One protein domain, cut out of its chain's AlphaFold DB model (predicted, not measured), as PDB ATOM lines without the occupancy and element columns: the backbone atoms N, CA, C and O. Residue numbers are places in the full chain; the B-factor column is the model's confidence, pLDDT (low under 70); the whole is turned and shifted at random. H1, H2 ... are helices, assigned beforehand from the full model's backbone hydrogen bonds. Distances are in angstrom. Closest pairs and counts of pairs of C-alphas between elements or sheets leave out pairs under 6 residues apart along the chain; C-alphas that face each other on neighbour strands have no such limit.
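What this domain is: This is residues 84 to 180 of the 297 residues of an uncharacterized protein of [Eubacterium] rectale (UniProt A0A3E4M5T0). Two long helices, H1 and H6, run side by side in opposite directions, and H2, H3 and H4 pack over one side of this pair, with the short H3 touching both long helices. H5 and H7 lie toward opposite ends of the long axis, and H7 turns off after H6 to come near the first residues of H1. The printed part has 97 residues, with seven named helices, H1 to H7 in order along the chain, and no named strand; the class is all helix. The whole is compact, with a radius of gyration of the C-alphas of 13.5 A, and elongated, spanning 40 by 24 by 21 A.

How they stand to each other: Begin with the longest helix, H1, residues 84 to 105. It touches H6, residues 153 to 168, at a shallow tilt of 18 degrees, opposite ways; their closest C-alphas, those of Asp 104 and Leu 158, are 5.8 A apart. With residues 98 to 102 alone H1 touches H2, residues 109 to 119, about perpendicular at 78 degrees; look at the closest C-alphas, those of Thr 102 and Glu 109, 6.2 A apart. H3, residues 123 to 127, touches H1, closest at the C-alphas of Ser 94 and Ala 123, 5.3 A, and H6, closest at those of Leu 127 and Val 162, 6.4 A. H4, residues 129 to 140, touches H2 at a steep tilt of 61 degrees, opposite ways, with the C-alphas of Ala 115 and Leu 135 closest at 6.4 A. H4 also touches H6 at a steep tilt of 45 degrees, opposite ways, closest at the C-alphas of Pro 129 and Phe 159, 7.2 A. H3 and H4 only just touch, with 3 pairs of C-alphas within 8 A, and only at the corner. The helix packing is mostly crossed, with 1 of 4 pairs at a shallow tilt. H5, residues 146 to 150, touches no helix but is near H4 and H6. H7, residues 170 to 180, is close to but not clearly touching H1, with the C-alphas of Val 86 and Leu 176 closest at 6.6 A. H5 and H7 are apart. In H1, H2, H4, H6 and H7 every O i to N i+4 pair is within hydrogen-bond range; H3 has 0 of 1, with 2 of 2 O i to N i+3 pairs, and H5 has 0 of 1, with 0 of 2.

Where its parts are: Find C-alpha 84 at (182.404, 205.084, 171.246); from there H1 runs 31.4 A to C-alpha 105. H6 begins at C-alpha 153, at (213.871, 186.178, 182.613), and measures 22.3 A. H2 measures 15.2 A, H3 7.7 A, H4 16.1 A and H5 6.6 A. H7 measures 15.1 A and ends at C-alpha 180, at (191.476, 213.082, 177.918).

The domain as a whole: The two C-alphas farthest apart, those of Ser 84 and Gln 147, are 42.2 A apart. The printed part has no cut, and each of its six links is tight. The model's mean pLDDT over the printed part is 83.3; look for values under 70 at residues 84 to 85, 143 to 148, 150 and 178 to 180.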
ATOM      1  N   SER A  84     182.422 206.483 171.674       64.19
ATOM      2  CA  SER A  84     182.404 205.084 171.246       64.19
ATOM      3  C   SER A  84     183.701 204.597 170.586       64.19
ATOM      4  O   SER A  84     183.984 203.405 170.670       64.19
ATOM      5  N   GLU A  85     184.444 205.442 169.878       69.56
ATOM      6  CA  GLU A  85     185.730 205.088 169.264       69.56
ATOM      7  C   GLU A  85     186.843 205.071 170.310       69.56
ATOM      8  O   GLU A  85     187.647 204.146 170.311       69.56
ATOM      9  N   VAL A  86     186.825 206.017 171.256       71.81
ATOM     10  CA  VAL A  86     187.740 206.033 172.412       71.81
ATOM     11  C   VAL A  86     187.572 204.764 173.235       71.81
ATOM     12  O   VAL A  86     188.544 204.056 173.475       71.81
ATOM     13  N   LYS A  87     186.324 204.417 173.577       79.69
ATOM     14  CA  LYS A  87     186.027 203.198 174.330       79.69
ATOM     15  C   LYS A  87     186.495 201.936 173.601       79.69
ATOM     16  O   LYS A  87     187.065 201.057 174.229       79.69
ATOM     17  N   LYS A  88     186.296 201.854 172.281       82.25
ATOM     18  CA  LYS A  88     186.769 200.711 171.483       82.25
ATOM     19  C   LYS A  88     188.289 200.589 171.480       82.25
ATOM     20  O   LYS A  88     188.792 199.496 171.672       82.25
ATOM     21  N   ILE A  89     189.002 201.700 171.310       80.44
ATOM     22  CA  ILE A  89     190.468 201.714 171.344       80.44
ATOM     23  C   ILE A  89     190.976 201.259 172.718       80.44
ATOM     24  O   ILE A  89     191.874 200.427 172.798       80.44
ATOM     25  N   THR A  90     190.388 201.763 173.805       83.81
ATOM     26  CA  THR A  90     190.760 201.346 175.164       83.81
ATOM     27  C   THR A  90     190.473 199.868 175.412       83.81
ATOM     28  O   THR A  90     191.319 199.183 175.985       83.81
ATOM     29  N   ASP A  91     189.314 199.371 174.976       87.81
ATOM     30  CA  ASP A  91     188.929 197.965 175.121       87.81
ATOM     31  C   ASP A  91     189.866 197.045 174.302       87.81
ATOM     32  O   ASP A  91     190.305 196.008 174.806       87.81
ATOM     33  N   ASP A  92     190.239 197.444 173.079       87.69
ATOM     34  CA  ASP A  92     191.150 196.692 172.203       87.69
ATOM     35  C   ASP A  92     192.568 196.607 172.799       87.69
ATOM     36  O   ASP A  92     193.153 195.524 172.854       87.69
ATOM     37  N   ILE A  93     193.109 197.726 173.300       87.62
ATOM     38  CA  ILE A  93     194.429 197.760 173.958       87.62
ATOM     39  C   ILE A  93     194.397 196.944 175.254       87.62
ATOM     40  O   ILE A  93     195.300 196.149 175.507       87.62
ATOM     41  N   SER A  94     193.345 197.102 176.060       90.12
ATOM     42  CA  SER A  94     193.186 196.353 177.311       90.12
ATOM     43  C   SER A  94     193.157 194.848 177.059       90.12
ATOM     44  O   SER A  94     193.804 194.103 177.788       90.12
ATOM     45  N   SER A  95     192.471 194.408 175.999       91.62
ATOM     46  CA  SER A  95     192.409 192.995 175.612       91.62
ATOM     47  C   SER A  95     193.783 192.452 175.211       91.62
ATOM     48  O   SER A  95     194.152 191.367 175.646       91.62
ATOM     49  N   GLN A  96     194.571 193.219 174.449       89.19
ATOM     50  CA  GLN A  96     195.934 192.821 174.067       89.19
ATOM     51  C   GLN A  96     196.871 192.723 175.274       89.19
ATOM     52  O   GLN A  96     197.675 191.799 175.357       89.19
ATOM     53  N   ILE A  97     196.775 193.665 176.220       90.06
ATOM     54  CA  ILE A  97     197.568 193.616 177.455       90.06
ATOM     55  C   ILE A  97     197.195 192.373 178.265       90.06
ATOM     56  O   ILE A  97     198.085 191.661 178.720       90.06
ATOM     57  N   VAL A  98     195.896 192.103 178.430       91.56
ATOM     58  CA  VAL A  98     195.401 190.922 179.149       91.56
ATOM     59  C   VAL A  98     195.916 189.639 178.500       91.56
ATOM     60  O   VAL A  98     196.515 188.837 179.204       91.56
ATOM     61  N   GLU A  99     195.775 189.494 177.179       91.88
ATOM     62  CA  GLU A  99     196.255 188.331 176.416       91.88
ATOM     63  C   GLU A  99     197.756 188.093 176.634       91.88
ATOM     64  O   GLU A  99     198.167 186.998 177.017       91.88
ATOM     65  N   LYS A 100     198.578 189.141 176.486       90.12
ATOM     66  CA  LYS A 100     200.029 189.047 176.696       90.12
ATOM     67  C   LYS A 100     200.408 188.667 178.119       90.12
ATOM     68  O   LYS A 100     201.268 187.817 178.320       90.12
ATOM     69  N   VAL A 101     199.750 189.261 179.109       89.00
ATOM     70  CA  VAL A 101     200.042 188.991 180.520       89.00
ATOM     71  C   VAL A 101     199.609 187.580 180.923       89.00
ATOM     72  O   VAL A 101     200.322 186.934 181.690       89.00
ATOM     73  N   THR A 102     198.473 187.082 180.422       90.62
ATOM     74  CA  THR A 102     198.029 185.706 180.697       90.62
ATOM     75  C   THR A 102     198.924 184.666 180.041       90.62
ATOM     76  O   THR A 102     199.236 183.661 180.680       90.62
ATOM     77  N   ASP A 103     199.364 184.922 178.806       91.62
ATOM     78  CA  ASP A 103     200.233 184.014 178.055       91.62
ATOM     79  C   ASP A 103     201.625 183.912 178.692       91.62
ATOM     80  O   ASP A 103     202.140 182.812 178.878       91.62
ATOM     81  N   ASP A 104     202.225 185.041 179.083       89.12
ATOM     82  CA  ASP A 104     203.582 185.067 179.646       89.12
ATOM     83  C   ASP A 104     203.657 184.531 181.084       89.12
ATOM     84  O   ASP A 104     204.720 184.091 181.530       89.12
ATOM     85  N   LEU A 105     202.550 184.585 181.830       86.88
ATOM     86  CA  LEU A 105     202.480 184.079 183.204       86.88
ATOM     87  C   LEU A 105     201.884 182.675 183.315       86.88
ATOM     88  O   LEU A 105     201.842 182.145 184.425       86.88
ATOM     89  N   ASP A 106     201.460 182.072 182.200       88.56
ATOM     90  CA  ASP A 106     200.763 180.782 182.170       88.56
ATOM     91  C   ASP A 106     199.573 180.740 183.160       88.56
ATOM     92  O   ASP A 106     199.350 179.747 183.863       88.56
ATOM     93  N   ILE A 107     198.802 181.832 183.237       89.75
ATOM     94  CA  ILE A 107     197.646 181.980 184.140       89.75
ATOM     95  C   ILE A 107     196.337 182.146 183.377       89.75
ATOM     96  O   ILE A 107     196.306 182.546 182.215       89.75
ATOM     97  N   SER A 108     195.224 181.887 184.057       92.56
ATOM     98  CA  SER A 108     193.903 182.206 183.516       92.56
ATOM     99  C   SER A 108     193.590 183.705 183.591       92.56
ATOM    100  O   SER A 108     194.038 184.418 184.491       92.56
ATOM    101  N   GLU A 109     192.738 184.177 182.679       91.88
ATOM    102  CA  GLU A 109     192.207 185.546 182.705       91.88
ATOM    103  C   GLU A 109     191.474 185.850 184.025       91.88
ATOM    104  O   GLU A 109     191.562 186.958 184.550       91.88
ATOM    105  N   ASP A 110     190.813 184.853 184.621       91.44
ATOM    106  CA  ASP A 110     190.166 184.983 185.930       91.44
ATOM    107  C   ASP A 110     191.187 185.233 187.054       91.44
ATOM    108  O   ASP A 110     190.967 186.084 187.918       91.44
ATOM    109  N   GLU A 111     192.318 184.525 187.060       92.06
ATOM    110  CA  GLU A 111     193.399 184.735 188.036       92.06
ATOM    111  C   GLU A 111     194.039 186.112 187.872       92.06
ATOM    112  O   GLU A 111     194.236 186.820 188.864       92.06
ATOM    113  N   LEU A 112     194.276 186.530 186.627       92.62
ATOM    114  CA  LEU A 112     194.757 187.869 186.314       92.62
ATOM    115  C   LEU A 112     193.780 188.948 186.806       92.62
ATOM    116  O   LEU A 112     194.184 189.887 187.492       92.62
ATOM    117  N   ASN A 113     192.487 188.799 186.509       91.75
ATOM    118  CA  ASN A 113     191.441 189.734 186.925       91.75
ATOM    119  C   ASN A 113     191.321 189.828 188.449       91.75
ATOM    120  O   ASN A 113     191.174 190.926 188.986       91.75
ATOM    121  N   ASN A 114     191.433 188.704 189.159       91.56
ATOM    122  CA  ASN A 114     191.446 188.691 190.620       91.56
ATOM    123  C   ASN A 114     192.661 189.443 191.185       91.56
ATOM    124  O   ASN A 114     192.506 190.241 192.109       91.56
ATOM    125  N   ALA A 115     193.854 189.238 190.617       90.19
ATOM    126  CA  ALA A 115     195.070 189.931 191.043       90.19
ATOM    127  C   ALA A 115     195.014 191.440 190.742       90.19
ATOM    128  O   ALA A 115     195.342 192.259 191.603       90.19
ATOM    129  N   MET A 116     194.516 191.830 189.564       92.50
ATOM    130  CA  MET A 116     194.268 193.235 189.220       92.50
ATOM    131  C   MET A 116     193.251 193.878 190.167       92.50
ATOM    132  O   MET A 116     193.485 194.978 190.667       92.50
ATOM    133  N   GLN A 117     192.156 193.179 190.481       90.81
ATOM    134  CA  GLN A 117     191.137 193.662 191.413       90.81
ATOM    135  C   GLN A 117     191.684 193.813 192.837       90.81
ATOM    136  O   GLN A 117     191.361 194.793 193.510       90.81
ATOM    137  N   LEU A 118     192.540 192.891 193.283       90.75
ATOM    138  CA  LEU A 118     193.196 192.965 194.588       90.75
ATOM    139  C   LEU A 118     194.135 194.175 194.689       90.75
ATOM    140  O   LEU A 118     194.171 194.844 195.722       90.75
ATOM    141  N   LEU A 119     194.862 194.476 193.611       88.31
ATOM    142  CA  LEU A 119     195.772 195.620 193.528       88.31
ATOM    143  C   LEU A 119     195.060 196.941 193.190       88.31
ATOM    144  O   LEU A 119     195.677 198.002 193.273       88.31
ATOM    145  N   GLY A 120     193.770 196.899 192.839       89.88
ATOM    146  CA  GLY A 120     193.004 198.072 192.409       89.88
ATOM    147  C   GLY A 120     193.489 198.651 191.079       89.88
ATOM    148  O   GLY A 120     193.411 199.861 190.878       89.88
ATOM    149  N   LEU A 121     194.020 197.796 190.204       90.06
ATOM    150  CA  LEU A 121     194.597 198.157 188.914       90.06
ATOM    151  C   LEU A 121     193.642 197.803 187.773       90.06
ATOM    152  O   LEU A 121     192.886 196.835 187.846       90.06
ATOM    153  N   THR A 122     193.713 198.572 186.695       90.50
ATOM    154  CA  THR A 122     193.111 198.236 185.400       90.50
ATOM    155  C   THR A 122     194.163 197.647 184.456       90.50
ATOM    156  O   THR A 122     195.361 197.810 184.681       90.50
ATOM    157  N   ALA A 123     193.746 197.005 183.360       87.62
ATOM    158  CA  ALA A 123     194.680 196.502 182.343       87.62
ATOM    159  C   ALA A 123     195.590 197.618 181.797       87.62
ATOM    160  O   ALA A 123     196.781 197.412 181.584       87.62
ATOM    161  N   MET A 124     195.056 198.834 181.659       87.50
ATOM    162  CA  MET A 124     195.821 199.997 181.217       87.50
ATOM    163  C   MET A 124     196.923 200.391 182.212       87.50
ATOM    164  O   MET A 124     198.011 200.816 181.821       87.50
ATOM    165  N   ASP A 125     196.670 200.196 183.506       90.12
ATOM    166  CA  ASP A 125     197.644 200.474 184.555       90.12
ATOM    167  C   ASP A 125     198.839 199.518 184.509       90.12
ATOM    168  O   ASP A 125     199.892 199.870 185.044       90.12
ATOM    169  N   LEU A 126     198.720 198.355 183.858       88.62
ATOM    170  CA  LEU A 126     199.808 197.384 183.693       88.62
ATOM    171  C   LEU A 126     200.892 197.851 182.719       88.62
ATOM    172  O   LEU A 126     202.003 197.327 182.760       88.62
ATOM    173  N   LEU A 127     200.627 198.882 181.910       86.50
ATOM    174  CA  LEU A 127     201.678 199.550 181.138       86.50
ATOM    175  C   LEU A 127     202.708 200.234 182.047       86.50
ATOM    176  O   LEU A 127     203.847 200.474 181.641       86.50
ATOM    177  N   ASN A 128     202.336 200.535 183.296       87.88
ATOM    178  CA  ASN A 128     203.278 201.059 184.267       87.88
ATOM    179  C   ASN A 128     204.131 199.915 184.849       87.88
ATOM    180  O   ASN A 128     203.593 199.009 185.493       87.88
ATOM    181  N   PRO A 129     205.474 199.988 184.765       86.25
ATOM    182  CA  PRO A 129     206.370 198.931 185.256       86.25
ATOM    183  C   PRO A 129     206.202 198.631 186.753       86.25
ATOM    184  O   PRO A 129     206.391 197.500 187.205       86.25
ATOM    185  N   ALA A 130     205.833 199.641 187.543       87.31
ATOM    186  CA  ALA A 130     205.576 199.485 188.974       87.31
ATOM    187  C   ALA A 130     204.324 198.632 189.252       87.31
ATOM    188  O   ALA A 130     204.302 197.846 190.194       87.31
ATOM    189  N   ASN A 131     203.303 198.749 188.408       90.12
ATOM    190  CA  ASN A 131     202.047 198.022 188.564       90.12
ATOM    191  C   ASN A 131     202.182 196.586 188.048       90.12
ATOM    192  O   ASN A 131     201.739 195.650 188.706       90.12
ATOM    193  N   LEU A 132     202.885 196.407 186.926       87.75
ATOM    194  CA  LEU A 132     203.205 195.089 186.384       87.75
ATOM    195  C   LEU A 132     204.069 194.263 187.346       87.75
ATOM    196  O   LEU A 132     203.834 193.072 187.527       87.75
ATOM    197  N   SER A 133     205.049 194.893 188.003       87.19
ATOM    198  CA  SER A 133     205.875 194.211 189.011       87.19
ATOM    199  C   SER A 133     205.075 193.777 190.237       87.19
ATOM    200  O   SER A 133     205.279 192.667 190.728       87.19
ATOM    201  N   ALA A 134     204.149 194.616 190.710       87.88
ATOM    202  CA  ALA A 134     203.253 194.269 191.809       87.88
ATOM    203  C   ALA A 134     202.352 193.080 191.445       87.88
ATOM    204  O   ALA A 134     202.263 192.122 192.213       87.88
ATOM    205  N   LEU A 135     201.764 193.107 190.247       88.75
ATOM    206  CA  LEU A 135     200.944 192.021 189.718       88.75
ATOM    207  C   LEU A 135     201.740 190.715 189.596       88.75
ATOM    208  O   LEU A 135     201.297 189.678 190.078       88.75
ATOM    209  N   TYR A 136     202.938 190.773 189.012       87.56
ATOM    210  CA  TYR A 136     203.811 189.610 188.868       87.56
ATOM    211  C   TYR A 136     204.130 188.966 190.220       87.56
ATOM    212  O   TYR A 136     204.080 187.743 190.352       87.56
ATOM    213  N   CYS A 137     204.449 189.769 191.240       86.06
ATOM    214  CA  CYS A 137     204.746 189.251 192.577       86.06
ATOM    215  C   CYS A 137     203.523 188.586 193.220       86.06
ATOM    216  O   CYS A 137     203.665 187.537 193.844       86.06
ATOM    217  N   GLU A 138     202.340 189.178 193.054       88.19
ATOM    218  CA  GLU A 138     201.091 188.638 193.596       88.19
ATOM    219  C   GLU A 138     200.725 187.302 192.938       88.19
ATOM    220  O   GLU A 138     200.440 186.324 193.624       88.19
ATOM    221  N   VAL A 139     200.802 187.237 191.607       86.88
ATOM    222  CA  VAL A 139     200.425 186.049 190.833       86.88
ATOM    223  C   VAL A 139     201.423 184.905 191.021       86.88
ATOM    224  O   VAL A 139     201.033 183.760 191.234       86.88
ATOM    225  N   THR A 140     202.724 185.193 190.945       82.12
ATOM    226  CA  THR A 140     203.756 184.144 191.020       82.12
ATOM    227  C   THR A 140     204.077 183.726 192.453       82.12
ATOM    228  O   THR A 140     204.759 182.723 192.667       82.12
ATOM    229  N   GLY A 141     203.636 184.500 193.451       76.69
ATOM    230  CA  GLY A 141     204.000 184.306 194.856       76.69
ATOM    231  C   GLY A 141     205.501 184.465 195.127       76.69
ATOM    232  O   GLY A 141     205.975 184.129 196.218       76.69
ATOM    233  N   ASN A 142     206.269 184.953 194.147       70.19
ATOM    234  CA  ASN A 142     207.683 185.228 194.317       70.19
ATOM    235  C   ASN A 142     207.845 186.428 195.251       70.19
ATOM    236  O   ASN A 142     207.153 187.439 195.127       70.19
ATOM    237  N   ALA A 143     208.764 186.302 196.213       60.31
ATOM    238  CA  ALA A 143     209.038 187.367 197.167       60.31
ATOM    239  C   ALA A 143     209.331 188.670 196.415       60.31
ATOM    240  O   ALA A 143     210.095 188.660 195.450       60.31
ATOM    241  N   SER A 144     208.745 189.773 196.889       62.09
ATOM    242  CA  SER A 144     208.814 191.127 196.321       62.09
ATOM    243  C   SER A 144     210.219 191.753 196.348       62.09
ATOM    244  O   SER A 144     210.351 192.960 196.537       62.09
ATOM    245  N   ASP A 145     211.279 190.952 196.229       65.69
ATOM    246  CA  ASP A 145     212.653 191.416 196.159       65.69
ATOM    247  C   ASP A 145     212.873 192.114 194.804       65.69
ATOM    248  O   ASP A 145     212.927 191.451 193.759       65.69
ATOM    249  N   PRO A 146     213.023 193.452 194.792       62.19
ATOM    250  CA  PRO A 146     213.135 194.226 193.561       62.19
ATOM    251  C   PRO A 146     214.342 193.810 192.715       62.19
ATOM    252  O   PRO A 146     214.348 194.004 191.502       62.19
ATOM    253  N   GLN A 147     215.379 193.242 193.340       61.25
ATOM    254  CA  GLN A 147     216.587 192.809 192.641       61.25
ATOM    255  C   GLN A 147     216.402 191.453 191.954       61.25
ATOM    256  O   GLN A 147     216.980 191.230 190.892       61.25
ATOM    257  N   ALA A 148     215.594 190.561 192.533       64.94
ATOM    258  CA  ALA A 148     215.294 189.258 191.945       64.94
ATOM    259  C   ALA A 148     214.365 189.393 190.734       64.94
ATOM    260  O   ALA A 148     214.526 188.676 189.751       64.94
ATOM    261  N   LEU A 149     213.445 190.357 190.786       70.06
ATOM    262  CA  LEU A 149     212.476 190.597 189.727       70.06
ATOM    263  C   LEU A 149     213.120 191.130 188.440       70.06
ATOM    264  O   LEU A 149     212.828 190.645 187.354       70.06
ATOM    265  N   VAL A 150     214.066 192.068 188.559       66.81
ATOM    266  CA  VAL A 150     214.812 192.625 187.410       66.81
ATOM    267  C   VAL A 150     215.724 191.585 186.748       66.81
ATOM    268  O   VAL A 150     216.090 191.724 185.585       66.81
ATOM    269  N   LEU A 151     216.113 190.543 187.484       70.00
ATOM    270  CA  LEU A 151     216.945 189.451 186.977       70.00
ATOM    271  C   LEU A 151     216.121 188.243 186.516       70.00
ATOM    272  O   LEU A 151     216.692 187.286 185.988       70.00
ATOM    273  N   ASN A 152     214.805 188.269 186.723       80.75
ATOM    274  CA  ASN A 152     213.921 187.204 186.301       80.75
ATOM    275  C   ASN A 152     213.687 187.316 184.784       80.75
ATOM    276  O   ASN A 152     213.271 188.360 184.270       80.75
ATOM    277  N   ALA A 153     214.006 186.238 184.065       80.38
ATOM    278  CA  ALA A 153     213.871 186.178 182.613       80.38
ATOM    279  C   ALA A 153     212.404 186.288 182.174       80.38
ATOM    280  O   ALA A 153     212.124 186.972 181.193       80.38
ATOM    281  N   ASP A 154     211.495 185.694 182.945       82.94
ATOM    282  CA  ASP A 154     210.058 185.662 182.680       82.94
ATOM    283  C   ASP A 154     209.453 187.055 182.897       82.94
ATOM    284  O   ASP A 154     208.733 187.559 182.043       82.94
ATOM    285  N   PHE A 155     209.840 187.755 183.973       85.75
ATOM    286  CA  PHE A 155     209.417 189.148 184.173       85.75
ATOM    287  C   PHE A 155     209.971 190.088 183.095       85.75
ATOM    288  O   PHE A 155     209.288 191.011 182.659       85.75
ATOM    289  N   THR A 156     211.209 189.870 182.648       86.19
ATOM    290  CA  THR A 156     211.811 190.693 181.588       86.19
ATOM    291  C   THR A 156     211.119 190.462 180.244       86.19
ATOM    292  O   THR A 156     210.927 191.420 179.497       86.19
ATOM    293  N   ALA A 157     210.744 189.217 179.936       87.56
ATOM    294  CA  ALA A 157     209.948 188.884 178.757       87.56
ATOM    295  C   ALA A 157     208.576 189.564 178.827       87.56
ATOM    296  O   ALA A 157     208.280 190.383 177.960       87.56
ATOM    297  N   LEU A 158     207.852 189.373 179.935       89.12
ATOM    298  CA  LEU A 158     206.561 190.011 180.194       89.12
ATOM    299  C   LEU A 158     206.620 191.533 180.048       89.12
ATOM    300  O   LEU A 158     205.778 192.154 179.404       89.12
ATOM    301  N   PHE A 159     207.632 192.165 180.641       88.88
ATOM    302  CA  PHE A 159     207.798 193.610 180.548       88.88
ATOM    303  C   PHE A 159     208.021 194.074 179.104       88.88
ATOM    304  O   PHE A 159     207.483 195.111 178.709       88.88
ATOM    305  N   ASN A 160     208.799 193.332 178.314       90.06
ATOM    306  CA  ASN A 160     209.032 193.660 176.910       90.06
ATOM    307  C   ASN A 160     207.765 193.471 176.069       90.06
ATOM    308  O   ASN A 160     207.475 194.343 175.255       90.06
ATOM    309  N   ASP A 161     207.003 192.402 176.293       89.38
ATOM    310  CA  ASP A 161     205.759 192.116 175.572       89.38
ATOM    311  C   ASP A 161     204.679 193.165 175.875       89.38
ATOM    312  O   ASP A 161     204.090 193.740 174.958       89.38
ATOM    313  N   VAL A 162     204.490 193.529 177.148       88.06
ATOM    314  CA  VAL A 162     203.562 194.605 177.547       88.06
ATOM    315  C   VAL A 162     204.027 195.970 177.020       88.06
ATOM    316  O   VAL A 162     203.222 196.765 176.530       88.06
ATOM    317  N   SER A 163     205.335 196.245 177.047       88.06
ATOM    318  CA  SER A 163     205.897 197.471 176.456       88.06
ATOM    319  C   SER A 163     205.745 197.503 174.932       88.06
ATOM    320  O   SER A 163     205.569 198.575 174.348       88.06
ATOM    321  N   GLN A 164     205.791 196.345 174.273       89.38
ATOM    322  CA  GLN A 164     205.573 196.230 172.838       89.38
ATOM    323  C   GLN A 164     204.129 196.587 172.482       89.38
ATOM    324  O   GLN A 164     203.939 197.393 171.572       89.38
ATOM    325  N   VAL A 165     203.138 196.103 173.240       87.25
ATOM    326  CA  VAL A 165     201.722 196.483 173.063       87.25
ATOM    327  C   VAL A 165     201.534 197.998 173.173       87.25
ATOM    328  O   VAL A 165     200.826 198.594 172.359       87.25
ATOM    329  N   ALA A 166     202.210 198.655 174.121       85.56
ATOM    330  CA  ALA A 166     202.189 200.117 174.206       85.56
ATOM    331  C   ALA A 166     202.795 200.780 172.960       85.56
ATOM    332  O   ALA A 166     202.234 201.741 172.443       85.56
ATOM    333  N   SER A 167     203.915 200.256 172.452       85.00
ATOM    334  CA  SER A 167     204.588 200.811 171.271       85.00
ATOM    335  C   SER A 167     203.797 200.624 169.972       85.00
ATOM    336  O   SER A 167     203.792 201.507 169.117       85.00
ATOM    337  N   GLU A 168     203.103 199.494 169.819       86.69
ATOM    338  CA  GLU A 168     202.269 199.200 168.650       86.69
ATOM    339  C   GLU A 168     201.026 200.093 168.619       86.69
ATOM    340  O   GLU A 168     200.584 200.518 167.550       86.69
ATOM    341  N   ASN A 169     200.528 200.451 169.803       86.12
ATOM    342  CA  ASN A 169     199.362 201.302 169.982       86.12
ATOM    343  C   ASN A 169     199.719 202.761 170.332       86.12
ATOM    344  O   ASN A 169     198.833 203.524 170.707       86.12
ATOM    345  N   ASP A 170     200.975 203.194 170.160       81.44
ATOM    346  CA  ASP A 170     201.469 204.522 170.576       81.44
ATOM    347  C   ASP A 170     200.649 205.675 169.971       81.44
ATOM    348  O   ASP A 170     200.208 206.580 170.673       81.44
ATOM    349  N   ALA A 171     200.323 205.591 168.676       78.31
ATOM    350  CA  ALA A 171     199.496 206.592 167.997       78.31
ATOM    351  C   ALA A 171     198.042 206.630 168.510       78.31
ATOM    352  O   ALA A 171     197.401 207.682 168.502       78.31
ATOM    353  N   GLN A 172     197.508 205.483 168.935       77.69
ATOM    354  CA  GLN A 172     196.172 205.389 169.523       77.69
ATOM    355  C   GLN A 172     196.164 205.896 170.965       77.69
ATOM    356  O   GLN A 172     195.209 206.550 171.381       77.69
ATOM    357  N   LEU A 173     197.244 205.642 171.703       80.38
ATOM    358  CA  LEU A 173     197.434 206.091 173.071       80.38
ATOM    359  C   LEU A 173     197.673 207.604 173.153       80.38
ATOM    360  O   LEU A 173     197.113 208.265 174.025       80.38
ATOM    361  N   ASP A 174     198.424 208.169 172.205       79.75
ATOM    362  CA  ASP A 174     198.589 209.616 172.033       79.75
ATOM    363  C   ASP A 174     197.246 210.290 171.713       79.75
ATOM    364  O   ASP A 174     196.892 211.305 172.313       79.75
ATOM    365  N   LEU A 175     196.429 209.676 170.850       74.19
ATOM    366  CA  LEU A 175     195.078 210.163 170.572       74.19
ATOM    367  C   LEU A 175     194.178 210.096 171.818       74.19
ATOM    368  O   LEU A 175     193.450 211.047 172.093       74.19
ATOM    369  N   LEU A 176     194.253 209.017 172.603       71.62
ATOM    370  CA  LEU A 176     193.537 208.880 173.879       71.62
ATOM    371  C   LEU A 176     193.971 209.953 174.895       71.62
ATOM    372  O   LEU A 176     193.138 210.565 175.564       71.62
ATOM    373  N   SER A 177     195.277 210.206 174.982       73.00
ATOM    374  CA  SER A 177     195.880 211.233 175.837       73.00
ATOM    375  C   SER A 177     195.421 212.637 175.430       73.00
ATOM    376  O   SER A 177     195.009 213.428 176.270       73.00
ATOM    377  N   GLN A 178     195.376 212.933 174.129       64.38
ATOM    378  CA  GLN A 178     194.878 214.212 173.614       64.38
ATOM    379  C   GLN A 178     193.379 214.413 173.866       64.38
ATOM    380  O   GLN A 178     192.954 215.539 174.122       64.38
ATOM    381  N   LEU A 179     192.576 213.348 173.822       60.25
ATOM    382  CA  LEU A 179     191.136 213.409 174.098       60.25
ATOM    383  C   LEU A 179     190.835 213.584 175.586       60.25
ATOM    384  O   LEU A 179     189.946 214.350 175.933       60.25
ATOM    385  N   THR A 180     191.603 212.932 176.458       56.66
ATOM    386  CA  THR A 180     191.476 213.082 177.918       56.66
ATOM    387  C   THR A 180     192.060 214.400 178.435       56.66
ATOM    388  O   THR A 180     191.565 214.934 179.422       56.66
TER     389      THR A 180